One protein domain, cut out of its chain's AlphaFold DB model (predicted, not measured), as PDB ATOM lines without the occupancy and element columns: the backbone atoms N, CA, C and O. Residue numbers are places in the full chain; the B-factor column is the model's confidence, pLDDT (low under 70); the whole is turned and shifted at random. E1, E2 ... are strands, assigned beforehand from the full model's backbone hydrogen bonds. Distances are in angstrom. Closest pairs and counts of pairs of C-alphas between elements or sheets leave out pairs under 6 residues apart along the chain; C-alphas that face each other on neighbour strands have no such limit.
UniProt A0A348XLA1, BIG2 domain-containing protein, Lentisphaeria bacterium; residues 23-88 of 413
ATOM      1  N   VAL A  23     -22.313  46.743 -41.239       89.44
ATOM      2  CA  VAL A  23     -22.025  46.560 -39.814       89.44
ATOM      3  C   VAL A  23     -23.347  46.473 -39.070       89.44
ATOM      4  O   VAL A  23     -24.174  47.382 -39.175       89.44
ATOM      5  N   ILE A  24     -23.540  45.387 -38.322       90.50
ATOM      6  CA  ILE A  24     -24.789  45.097 -37.619       90.50
ATOM      7  C   ILE A  24     -24.547  45.130 -36.122       90.50
ATOM      8  O   ILE A  24     -23.550  44.615 -35.622       90.50
ATOM      9  N   THR A  25     -25.472  45.754 -35.407       88.94
ATOM     10  CA  THR A  25     -25.417  45.877 -33.951       88.94
ATOM     11  C   THR A  25     -26.784  45.618 -33.340       88.94
ATOM     12  O   THR A  25     -27.784  46.014 -33.938       88.94
ATOM     13  N   ALA A  26     -26.821  45.040 -32.144       87.25
ATOM     14  CA  ALA A  26     -28.018  44.882 -31.318       87.25
ATOM     15  C   ALA A  26     -27.650  45.163 -29.857       87.25
ATOM     16  O   ALA A  26     -26.613  44.689 -29.388       87.25
ATOM     17  N   GLY A  27     -28.441  45.982 -29.154       77.25
ATOM     18  CA  GLY A  27     -28.145  46.373 -27.766       77.25
ATOM     19  C   GLY A  27     -26.730  46.939 -27.568       77.25
ATOM     20  O   GLY A  27     -26.044  46.591 -26.610       77.25
ATOM     21  N   GLY A  28     -26.231  47.709 -28.542       78.00
ATOM     22  CA  GLY A  28     -24.876  48.279 -28.535       78.00
ATOM     23  C   GLY A  28     -23.732  47.299 -28.838       78.00
ATOM     24  O   GLY A  28     -22.587  47.731 -28.953       78.00
ATOM     25  N   LYS A  29     -24.006  46.001 -29.021       83.31
ATOM     26  CA  LYS A  29     -22.989  44.987 -29.337       83.31
ATOM     27  C   LYS A  29     -22.973  44.636 -30.825       83.31
ATOM     28  O   LYS A  29     -24.037  44.636 -31.447       83.31
ATOM     29  N   PRO A  30     -21.804  44.318 -31.409       87.19
ATOM     30  CA  PRO A  30     -21.731  43.830 -32.781       87.19
ATOM     31  C   PRO A  30     -22.419  42.464 -32.907       87.19
ATOM     32  O   PRO A  30     -22.253  41.596 -32.053       87.19
ATOM     33  N   VAL A  31     -23.167  42.284 -33.993       88.31
ATOM     34  CA  VAL A  31     -23.812  41.021 -34.375       88.31
ATOM     35  C   VAL A  31     -23.080  40.478 -35.591       88.31
ATOM     36  O   VAL A  31     -22.984  41.155 -36.617       88.31
ATOM     37  N   HIS A  32     -22.544  39.266 -35.473       86.88
ATOM     38  CA  HIS A  32     -21.878  38.609 -36.589       86.88
ATOM     39  C   HIS A  32     -22.914  37.947 -37.502       86.88
ATOM     40  O   HIS A  32     -23.842  37.300 -37.020       86.88
ATOM     41  N   VAL A  33     -22.743  38.093 -38.815       83.25
ATOM     42  CA  VAL A  33     -23.505  37.326 -39.805       83.25
ATOM     43  C   VAL A  33     -22.628  36.169 -40.257       83.25
ATOM     44  O   VAL A  33     -21.527  36.383 -40.761       83.25
ATOM     45  N   THR A  34     -23.100  34.949 -40.028       79.38
ATOM     46  CA  THR A  34     -22.408  33.721 -40.432       79.38
ATOM     47  C   THR A  34     -22.330  33.607 -41.957       79.38
ATOM     48  O   THR A  34     -23.102  34.237 -42.680       79.38
ATOM     49  N   ALA A  35     -21.427  32.756 -42.457       72.75
ATOM     50  CA  ALA A  35     -21.288  32.494 -43.893       72.75
ATOM     51  C   ALA A  35     -22.586  31.973 -44.546       72.75
ATOM     52  O   ALA A  35     -22.817  32.223 -45.725       72.75
ATOM     53  N   ASP A  36     -23.443  31.315 -43.760       75.38
ATOM     54  CA  ASP A  36     -24.733  30.776 -44.195       75.38
ATOM     55  C   ASP A  36     -25.887  31.798 -44.071       75.38
ATOM     56  O   ASP A  36     -27.042  31.464 -44.317       75.38
ATOM     57  N   GLY A  37     -25.596  33.051 -43.697       74.56
ATOM     58  CA  GLY A  37     -26.573  34.149 -43.651       74.56
ATOM     59  C   GLY A  37     -27.339  34.300 -42.332       74.56
ATOM     60  O   GLY A  37     -28.215  35.160 -42.236       74.56
ATOM     61  N   PHE A  38     -27.005  33.516 -41.304       83.75
ATOM     62  CA  PHE A  38     -27.609  33.644 -39.973       83.75
ATOM     63  C   PHE A  38     -27.000  34.790 -39.167       83.75
ATOM     64  O   PHE A  38     -25.779  34.954 -39.144       83.75
ATOM     65  N   TYR A  39     -27.846  35.510 -38.437       86.69
ATOM     66  CA  TYR A  39     -27.472  36.531 -37.465       86.69
ATOM     67  C   TYR A  39     -27.188  35.875 -36.112       86.69
ATOM     68  O   TYR A  39     -28.062  35.242 -35.516       86.69
ATOM     69  N   ASP A  40     -25.961  36.039 -35.627       86.94
ATOM     70  CA  ASP A  40     -25.498  35.480 -34.364       86.94
ATOM     71  C   ASP A  40     -25.806  36.420 -33.195       86.94
ATOM     72  O   ASP A  40     -25.073  37.375 -32.921       86.94
ATOM     73  N   LEU A  41     -26.906  36.139 -32.494       82.31
ATOM     74  CA  LEU A  41     -27.351  36.914 -31.336       82.31
ATOM     75  C   LEU A  41     -26.874  36.329 -30.005       82.31
ATOM     76  O   LEU A  41     -27.288  36.798 -28.952       82.31
ATOM     77  N   ARG A  42     -25.952  35.361 -30.006       81.00
ATOM     78  CA  ARG A  42     -25.490  34.704 -28.769       81.00
ATOM     79  C   ARG A  42     -24.801  35.655 -27.789       81.00
ATOM     80  O   ARG A  42     -24.781  35.394 -26.591       81.00
ATOM     81  N   ALA A  43     -24.237  36.757 -28.284       74.00
ATOM     82  CA  ALA A  43     -23.625  37.802 -27.462       74.00
ATOM     83  C   ALA A  43     -24.641  38.820 -26.896       74.00
ATOM     84  O   ALA A  43     -24.279  39.650 -26.046       74.00
ATOM     85  N   VAL A  44     -25.888  38.776 -27.372       76.69
ATOM     86  CA  VAL A  44     -26.989  39.643 -26.951       76.69
ATOM     87  C   VAL A  44     -27.689  39.003 -25.746       76.69
ATOM     88  O   VAL A  44     -27.977  37.808 -25.778       76.69
ATOM     89  N   PRO A  45     -27.938  39.749 -24.654       70.19
ATOM     90  CA  PRO A  45     -28.644  39.211 -23.496       70.19
ATOM     91  C   PRO A  45     -30.030  38.674 -23.878       70.19
ATOM     92  O   PRO A  45     -30.826  39.398 -24.471       70.19
ATOM     93  N   ALA A  46     -30.314  37.425 -23.514       68.88
ATOM     94  CA  ALA A  46     -31.599  36.788 -23.785       68.88
ATOM     95  C   ALA A  46     -32.748  37.414 -22.975       68.88
ATOM     96  O   ALA A  46     -32.531  37.948 -21.883       68.88
ATOM     97  N   GLY A  47     -33.969  37.297 -23.500       67.38
ATOM     98  CA  GLY A  47     -35.216  37.591 -22.784       67.38
ATOM     99  C   GLY A  47     -35.725  39.033 -22.874       67.38
ATOM    100  O   GLY A  47     -36.927  39.236 -22.721       67.38
ATOM    101  N   ALA A  48     -34.868  40.010 -23.186       72.88
ATOM    102  CA  ALA A  48     -35.271  41.404 -23.401       72.88
ATOM    103  C   ALA A  48     -35.454  41.714 -24.901       72.88
ATOM    104  O   ALA A  48     -34.612  41.292 -25.701       72.88
ATOM    105  N   PRO A  49     -36.491  42.473 -25.300       83.38
ATOM    106  CA  PRO A  49     -36.657  42.914 -26.676       83.38
ATOM    107  C   PRO A  49     -35.487  43.790 -27.144       83.38
ATOM    108  O   PRO A  49     -35.059  44.719 -26.457       83.38
ATOM    109  N   VAL A  50     -34.982  43.508 -28.343       87.06
ATOM    110  CA  VAL A  50     -33.892  44.240 -29.001       87.06
ATOM    111  C   VAL A  50     -34.219  44.493 -30.464       87.06
ATOM    112  O   VAL A  50     -34.923  43.710 -31.099       87.06
ATOM    113  N   ARG A  51     -33.657  45.554 -31.037       89.12
ATOM    114  CA  ARG A  51     -33.630  45.763 -32.485       89.12
ATOM    115  C   ARG A  51     -32.230  45.535 -33.023       89.12
ATOM    116  O   ARG A  51     -31.225  45.850 -32.378       89.12
ATOM    117  N   LEU A  52     -32.158  45.043 -34.254       90.00
ATOM    118  CA  LEU A  52     -30.922  45.087 -35.016       90.00
ATOM    119  C   LEU A  52     -30.891  46.378 -35.810       90.00
ATOM    120  O   LEU A  52     -31.851  46.767 -36.476       90.00
ATOM    121  N   TYR A  53     -29.728  47.002 -35.781       89.94
ATOM    122  CA  TYR A  53     -29.418  48.165 -36.577       89.94
ATOM    123  C   TYR A  53     -28.275  47.834 -37.519       89.94
ATOM    124  O   TYR A  53     -27.230  47.350 -37.078       89.94
ATOM    125  N   ALA A  54     -28.460  48.154 -38.791       90.38
ATOM    126  CA  ALA A  54     -27.463  47.972 -39.828       90.38
ATOM    127  C   ALA A  54     -26.962  49.327 -40.329       90.38
ATOM    128  O   ALA A  54     -27.747  50.246 -40.565       90.38
ATOM    129  N   ARG A  55     -25.654  49.451 -40.534       91.06
ATOM    130  CA  ARG A  55     -25.051  50.522 -41.330       91.06
ATOM    131  C   ARG A  55     -24.380  49.875 -42.528       91.06
ATOM    132  O   ARG A  55     -23.364  49.208 -42.358       91.06
ATOM    133  N   CYS A  56     -24.952  50.070 -43.706       88.50
ATOM    134  CA  CYS A  56     -24.494  49.454 -44.945       88.50
ATOM    135  C   CYS A  56     -23.941  50.518 -45.885       88.50
ATOM    136  O   CYS A  56     -24.569  51.562 -46.067       88.50
ATOM    137  N   THR A  57     -22.797  50.245 -46.502       87.06
ATOM    138  CA  THR A  57     -22.256  51.067 -47.587       87.06
ATOM    139  C   THR A  57     -22.461  50.326 -48.901       87.06
ATOM    140  O   THR A  57     -22.046  49.176 -49.032       87.06
ATOM    141  N   ASP A  58     -23.141  50.951 -49.861       81.06
ATOM    142  CA  ASP A  58     -23.321  50.354 -51.184       81.06
ATOM    143  C   ASP A  58     -22.062  50.493 -52.058       81.06
ATOM    144  O   ASP A  58     -21.107  51.193 -51.716       81.06
ATOM    145  N   ALA A  59     -22.057  49.827 -53.217       79.38
ATOM    146  CA  ALA A  59     -20.925  49.831 -54.146       79.38
ATOM    147  C   ALA A  59     -20.563  51.231 -54.686       79.38
ATOM    148  O   ALA A  59     -19.467  51.417 -55.210       79.38
ATOM    149  N   SER A  60     -21.465  52.212 -54.563       82.25
ATOM    150  CA  SER A  60     -21.221  53.606 -54.944       82.25
ATOM    151  C   SER A  60     -20.677  54.465 -53.795       82.25
ATOM    152  O   SER A  60     -20.390  55.644 -53.994       82.25
ATOM    153  N   GLY A  61     -20.506  53.885 -52.601       82.31
ATOM    154  CA  GLY A  61     -20.029  54.570 -51.400       82.31
ATOM    155  C   GLY A  61     -21.132  55.258 -50.591       82.31
ATOM    156  O   GLY A  61     -20.834  55.903 -49.585       82.31
ATOM    157  N   VAL A  62     -22.403  55.123 -50.984       86.00
ATOM    158  CA  VAL A  62     -23.527  55.725 -50.260       86.00
ATOM    159  C   VAL A  62     -23.864  54.872 -49.041       86.00
ATOM    160  O   VAL A  62     -23.985  53.649 -49.118       86.00
ATOM    161  N   VAL A  63     -24.019  55.530 -47.891       87.38
ATOM    162  CA  VAL A  63     -24.371  54.876 -46.626       87.38
ATOM    163  C   VAL A  63     -25.886  54.863 -46.446       87.38
ATOM    164  O   VAL A  63     -26.546  55.887 -46.609       87.38
ATOM    165  N   ARG A  64     -26.429  53.707 -46.060       88.50
ATOM    166  CA  ARG A  64     -27.828  53.525 -45.660       88.50
ATOM    167  C   ARG A  64     -27.904  52.894 -44.279       88.50
ATOM    168  O   ARG A  64     -27.065  52.070 -43.908       88.50
ATOM    169  N   TYR A  65     -28.934  53.271 -43.536       88.12
ATOM    170  CA  TYR A  65     -29.175  52.794 -42.181       88.12
ATOM    171  C   TYR A  65     -30.405  51.899 -42.186       88.12
ATOM    172  O   TYR A  65     -31.434  52.303 -42.715       88.12
ATOM    173  N   GLY A  66     -30.294  50.691 -41.643       88.38
ATOM    174  CA  GLY A  66     -31.375  49.717 -41.521       88.38
ATOM    175  C   GLY A  66     -31.776  49.507 -40.062       88.38
ATOM    176  O   GLY A  66     -30.918  49.582 -39.180       88.38
ATOM    177  N   ARG A  67     -33.053  49.215 -39.806       90.31
ATOM    178  CA  ARG A  67     -33.581  48.825 -38.490       90.31
ATOM    179  C   ARG A  67     -34.615  47.708 -38.639       90.31
ATOM    180  O   ARG A  67     -35.429  47.770 -39.558       90.31
ATOM    181  N   THR A  68     -34.596  46.721 -37.749       90.56
ATOM    182  CA  THR A  68     -35.659  45.705 -37.644       90.56
ATOM    183  C   THR A  68     -36.809  46.186 -36.755       90.56
ATOM    184  O   THR A  68     -36.671  47.156 -36.008       90.56
ATOM    185  N   GLU A  69     -37.927  45.464 -36.773       87.44
ATOM    186  CA  GLU A  69     -38.857  45.476 -35.637       87.44
ATOM    187  C   GLU A  69     -38.189  44.881 -34.385       87.44
ATOM    188  O   GLU A  69     -37.074  44.345 -34.451       87.44
ATOM    189  N   PHE A  70     -38.851  44.992 -33.232       86.06
ATOM    190  CA  PHE A  70     -38.369  44.351 -32.012       86.06
ATOM    191  C   PHE A  70     -38.354  42.831 -32.147       86.06
ATOM    192  O   PHE A  70     -39.314  42.210 -32.597       86.06
ATOM    193  N   LEU A  71     -37.244  42.245 -31.717       85.81
ATOM    194  CA  LEU A  71     -37.016  40.813 -31.638       85.81
ATOM    195  C   LEU A  71     -36.798  40.447 -30.177       85.81
ATOM    196  O   LEU A  71     -36.146  41.193 -29.449       85.81
ATOM    197  N   GLN A  72     -37.275  39.281 -29.758       82.38
ATOM    198  CA  GLN A  72     -37.043  38.760 -28.413       82.38
ATOM    199  C   GLN A  72     -36.188  37.490 -28.510       82.38
ATOM    200  O   GLN A  72     -36.733  36.391 -28.581       82.38
ATOM    201  N   PRO A  73     -34.852  37.627 -28.614       78.81
ATOM    202  CA  PRO A  73     -33.975  36.488 -28.830       78.81
ATOM    203  C   PRO A  73     -33.906  35.595 -27.588       78.81
ATOM    204  O   PRO A  73     -33.742  36.062 -26.453       78.81
ATOM    205  N   GLU A  74     -33.974  34.292 -27.822       80.56
ATOM    206  CA  GLU A  74     -33.679  33.271 -26.828       80.56
ATOM    207  C   GLU A  74     -32.163  33.098 -26.653       80.56
ATOM    208  O   GLU A  74     -31.352  33.397 -27.538       80.56
ATOM    209  N   ALA A  75     -31.754  32.592 -25.488       73.75
ATOM    210  CA  ALA A  75     -30.348  32.335 -25.210       73.75
ATOM    211  C   ALA A  75     -29.787  31.315 -26.209       73.75
ATOM    212  O   ALA A  75     -30.274  30.191 -26.304       73.75
ATOM    213  N   GLY A  76     -28.732  31.692 -26.933       70.62
ATOM    214  CA  GLY A  76     -28.100  30.795 -27.900       70.62
ATOM    215  C   GLY A  76     -28.673  30.859 -29.322       70.62
ATOM    216  O   GLY A  76     -28.183  30.130 -30.182       70.62
ATOM    217  N   GLN A  77     -29.679  31.701 -29.584       79.88
ATOM    218  CA  GLN A  77     -30.432  31.676 -30.839       79.88
ATOM    219  C   GLN A  77     -29.659  32.271 -32.031       79.88
ATOM    220  O   GLN A  77     -29.028  33.328 -31.937       79.88
ATOM    221  N   LEU A  78     -29.760  31.589 -33.176       84.19
ATOM    222  CA  LEU A  78     -29.410  32.105 -34.500       84.19
ATOM    223  C   LEU A  78     -30.705  32.462 -35.231       84.19
ATOM    224  O   LEU A  78     -31.640  31.662 -35.238       84.19
ATOM    225  N   LEU A  79     -30.760  33.642 -35.844       84.75
ATOM    226  CA  LEU A  79     -31.921  34.082 -36.623       84.75
ATOM    227  C   LEU A  79     -31.578  34.170 -38.108       84.75
ATOM    228  O   LEU A  79     -30.446  34.475 -38.471       84.75
ATOM    229  N   GLU A  80     -32.566  33.952 -38.965       84.88
ATOM    230  CA  GLU A  80     -32.468  34.123 -40.417       84.88
ATOM    231  C   GLU A  80     -33.621  34.992 -40.932       84.88
ATOM    232  O   GLU A  80     -34.595  35.234 -40.222       84.88
ATOM    233  N   ASN A  81     -33.509  35.467 -42.176       80.75
ATOM    234  CA  ASN A  81     -34.585  36.163 -42.895       80.75
ATOM    235  C   ASN A  81     -35.181  37.382 -42.162       80.75
ATOM    236  O   ASN A  81     -36.360  37.701 -42.317       80.75
ATOM    237  N   LEU A  82     -34.360  38.087 -41.381       84.69
ATOM    238  CA  LEU A  82     -34.784  39.296 -40.681       84.69
ATOM    239  C   LEU A  82     -35.112  40.423 -41.666       84.69
ATOM    240  O   LEU A  82     -34.320  40.748 -42.554       84.69
ATOM    241  N   ALA A  83     -36.275  41.043 -41.472       85.94
ATOM    242  CA  ALA A  83     -36.719  42.177 -42.268       85.94
ATOM    243  C   ALA A  83     -36.124  43.487 -41.731       85.94
ATOM    244  O   ALA A  83     -36.285  43.816 -40.555       85.94
ATOM    245  N   PHE A  84     -35.470  44.249 -42.611       87.31
ATOM    246  CA  PHE A  84     -34.915  45.566 -42.304       87.31
ATOM    247  C   PHE A  84     -35.655  46.664 -43.064       87.31
ATOM    248  O   PHE A  84     -35.777  46.624 -44.290       87.31
ATOM    249  N   SER A  85     -36.060  47.693 -42.331       87.75
ATOM    250  CA  SER A  85     -36.515  48.968 -42.877       87.75
ATOM    251  C   SER A  85     -35.318  49.901 -43.030       87.75
ATOM    252  O   SER A  85     -34.588  50.118 -42.063       87.75
ATOM    253  N   PHE A  86     -35.099  50.457 -44.225       86.62
ATOM    254  CA  PHE A  86     -33.940  51.308 -44.518       86.62
ATOM    255  C   PHE A  86     -34.286  52.793 -44.645       86.62
ATOM    256  O   PHE A  86     -35.333  53.162 -45.169       86.62
ATOM    257  N   SER A  87     -33.348  53.642 -44.230       83.56
ATOM    258  CA  SER A  87     -33.402  55.101 -44.309       83.56
ATOM    259  C   SER A  87     -32.060  55.681 -44.771       83.56
ATOM    260  O   SER A  87     -30.999  55.067 -44.612       83.56
ATOM    261  N   ALA A  88     -32.108  56.880 -45.357       84.00
ATOM    262  CA  ALA A  88     -30.921  57.670 -45.686       84.00
ATOM    263  C   ALA A  88     -30.280  58.307 -44.437       84.00
ATOM    264  O   ALA A  88     -29.075  58.546 -44.420       84.00
TER     265      ALA A  88
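AT A GLANCE: This is residues 23 to 88 of the 413 residues of the protein "BIG2 domain-containing protein" of Lentisphaeria bacterium (UniProt A0A348XLA1). The domain has little regular structure: a small twisted antiparallel sheet, E1 to E4 side by side in a meander, each strand the neighbour of the one before, with two long loops, residues 27 to 51 and 68 to 84, making much of the rest. Residues 39 to 40 pair with 78 to 79, tying the loops together. The 66 printed residues, all strand in class, have 18 in named elements, under half; sheet order is E1 E2 E3 E4. It is compact, radius of gyration 12.0 A, spanning 38 by 23 by 19 A.

HOW THE PARTS SIT: Inner strands E2, residues 52 to 57, and E3, residues 63 to 67, form a hairpin at 165 degrees; N 54 and O 66 are 2.9 A apart, within hydrogen-bond range. Edge strand E1, residues 23 to 26, forms a hairpin with E2; N 25 and O 53 are 2.9 A apart. Edge strand E4, residues 85 to 87, forms one with E3; N 85 and O 67 are 2.8 A apart. E1 and E4 are apart.

IN THESE COORDINATES: E2 is 16.4 A long, E3 13.7 A, E1 10.5 A, E4 7.0 A. C-alpha 23 is at (-22.025, 46.560, -39.814), C-alpha 87 at (-33.402, 55.101, -44.309).

THE WHOLE: The farthest C-alphas, of Gly 47 and Ser 60, are 38.6 A apart. The printed part has no cut. Links E1 to E2 and E3 to E4 are long. Residues 46 to 47 have pLDDT under 70.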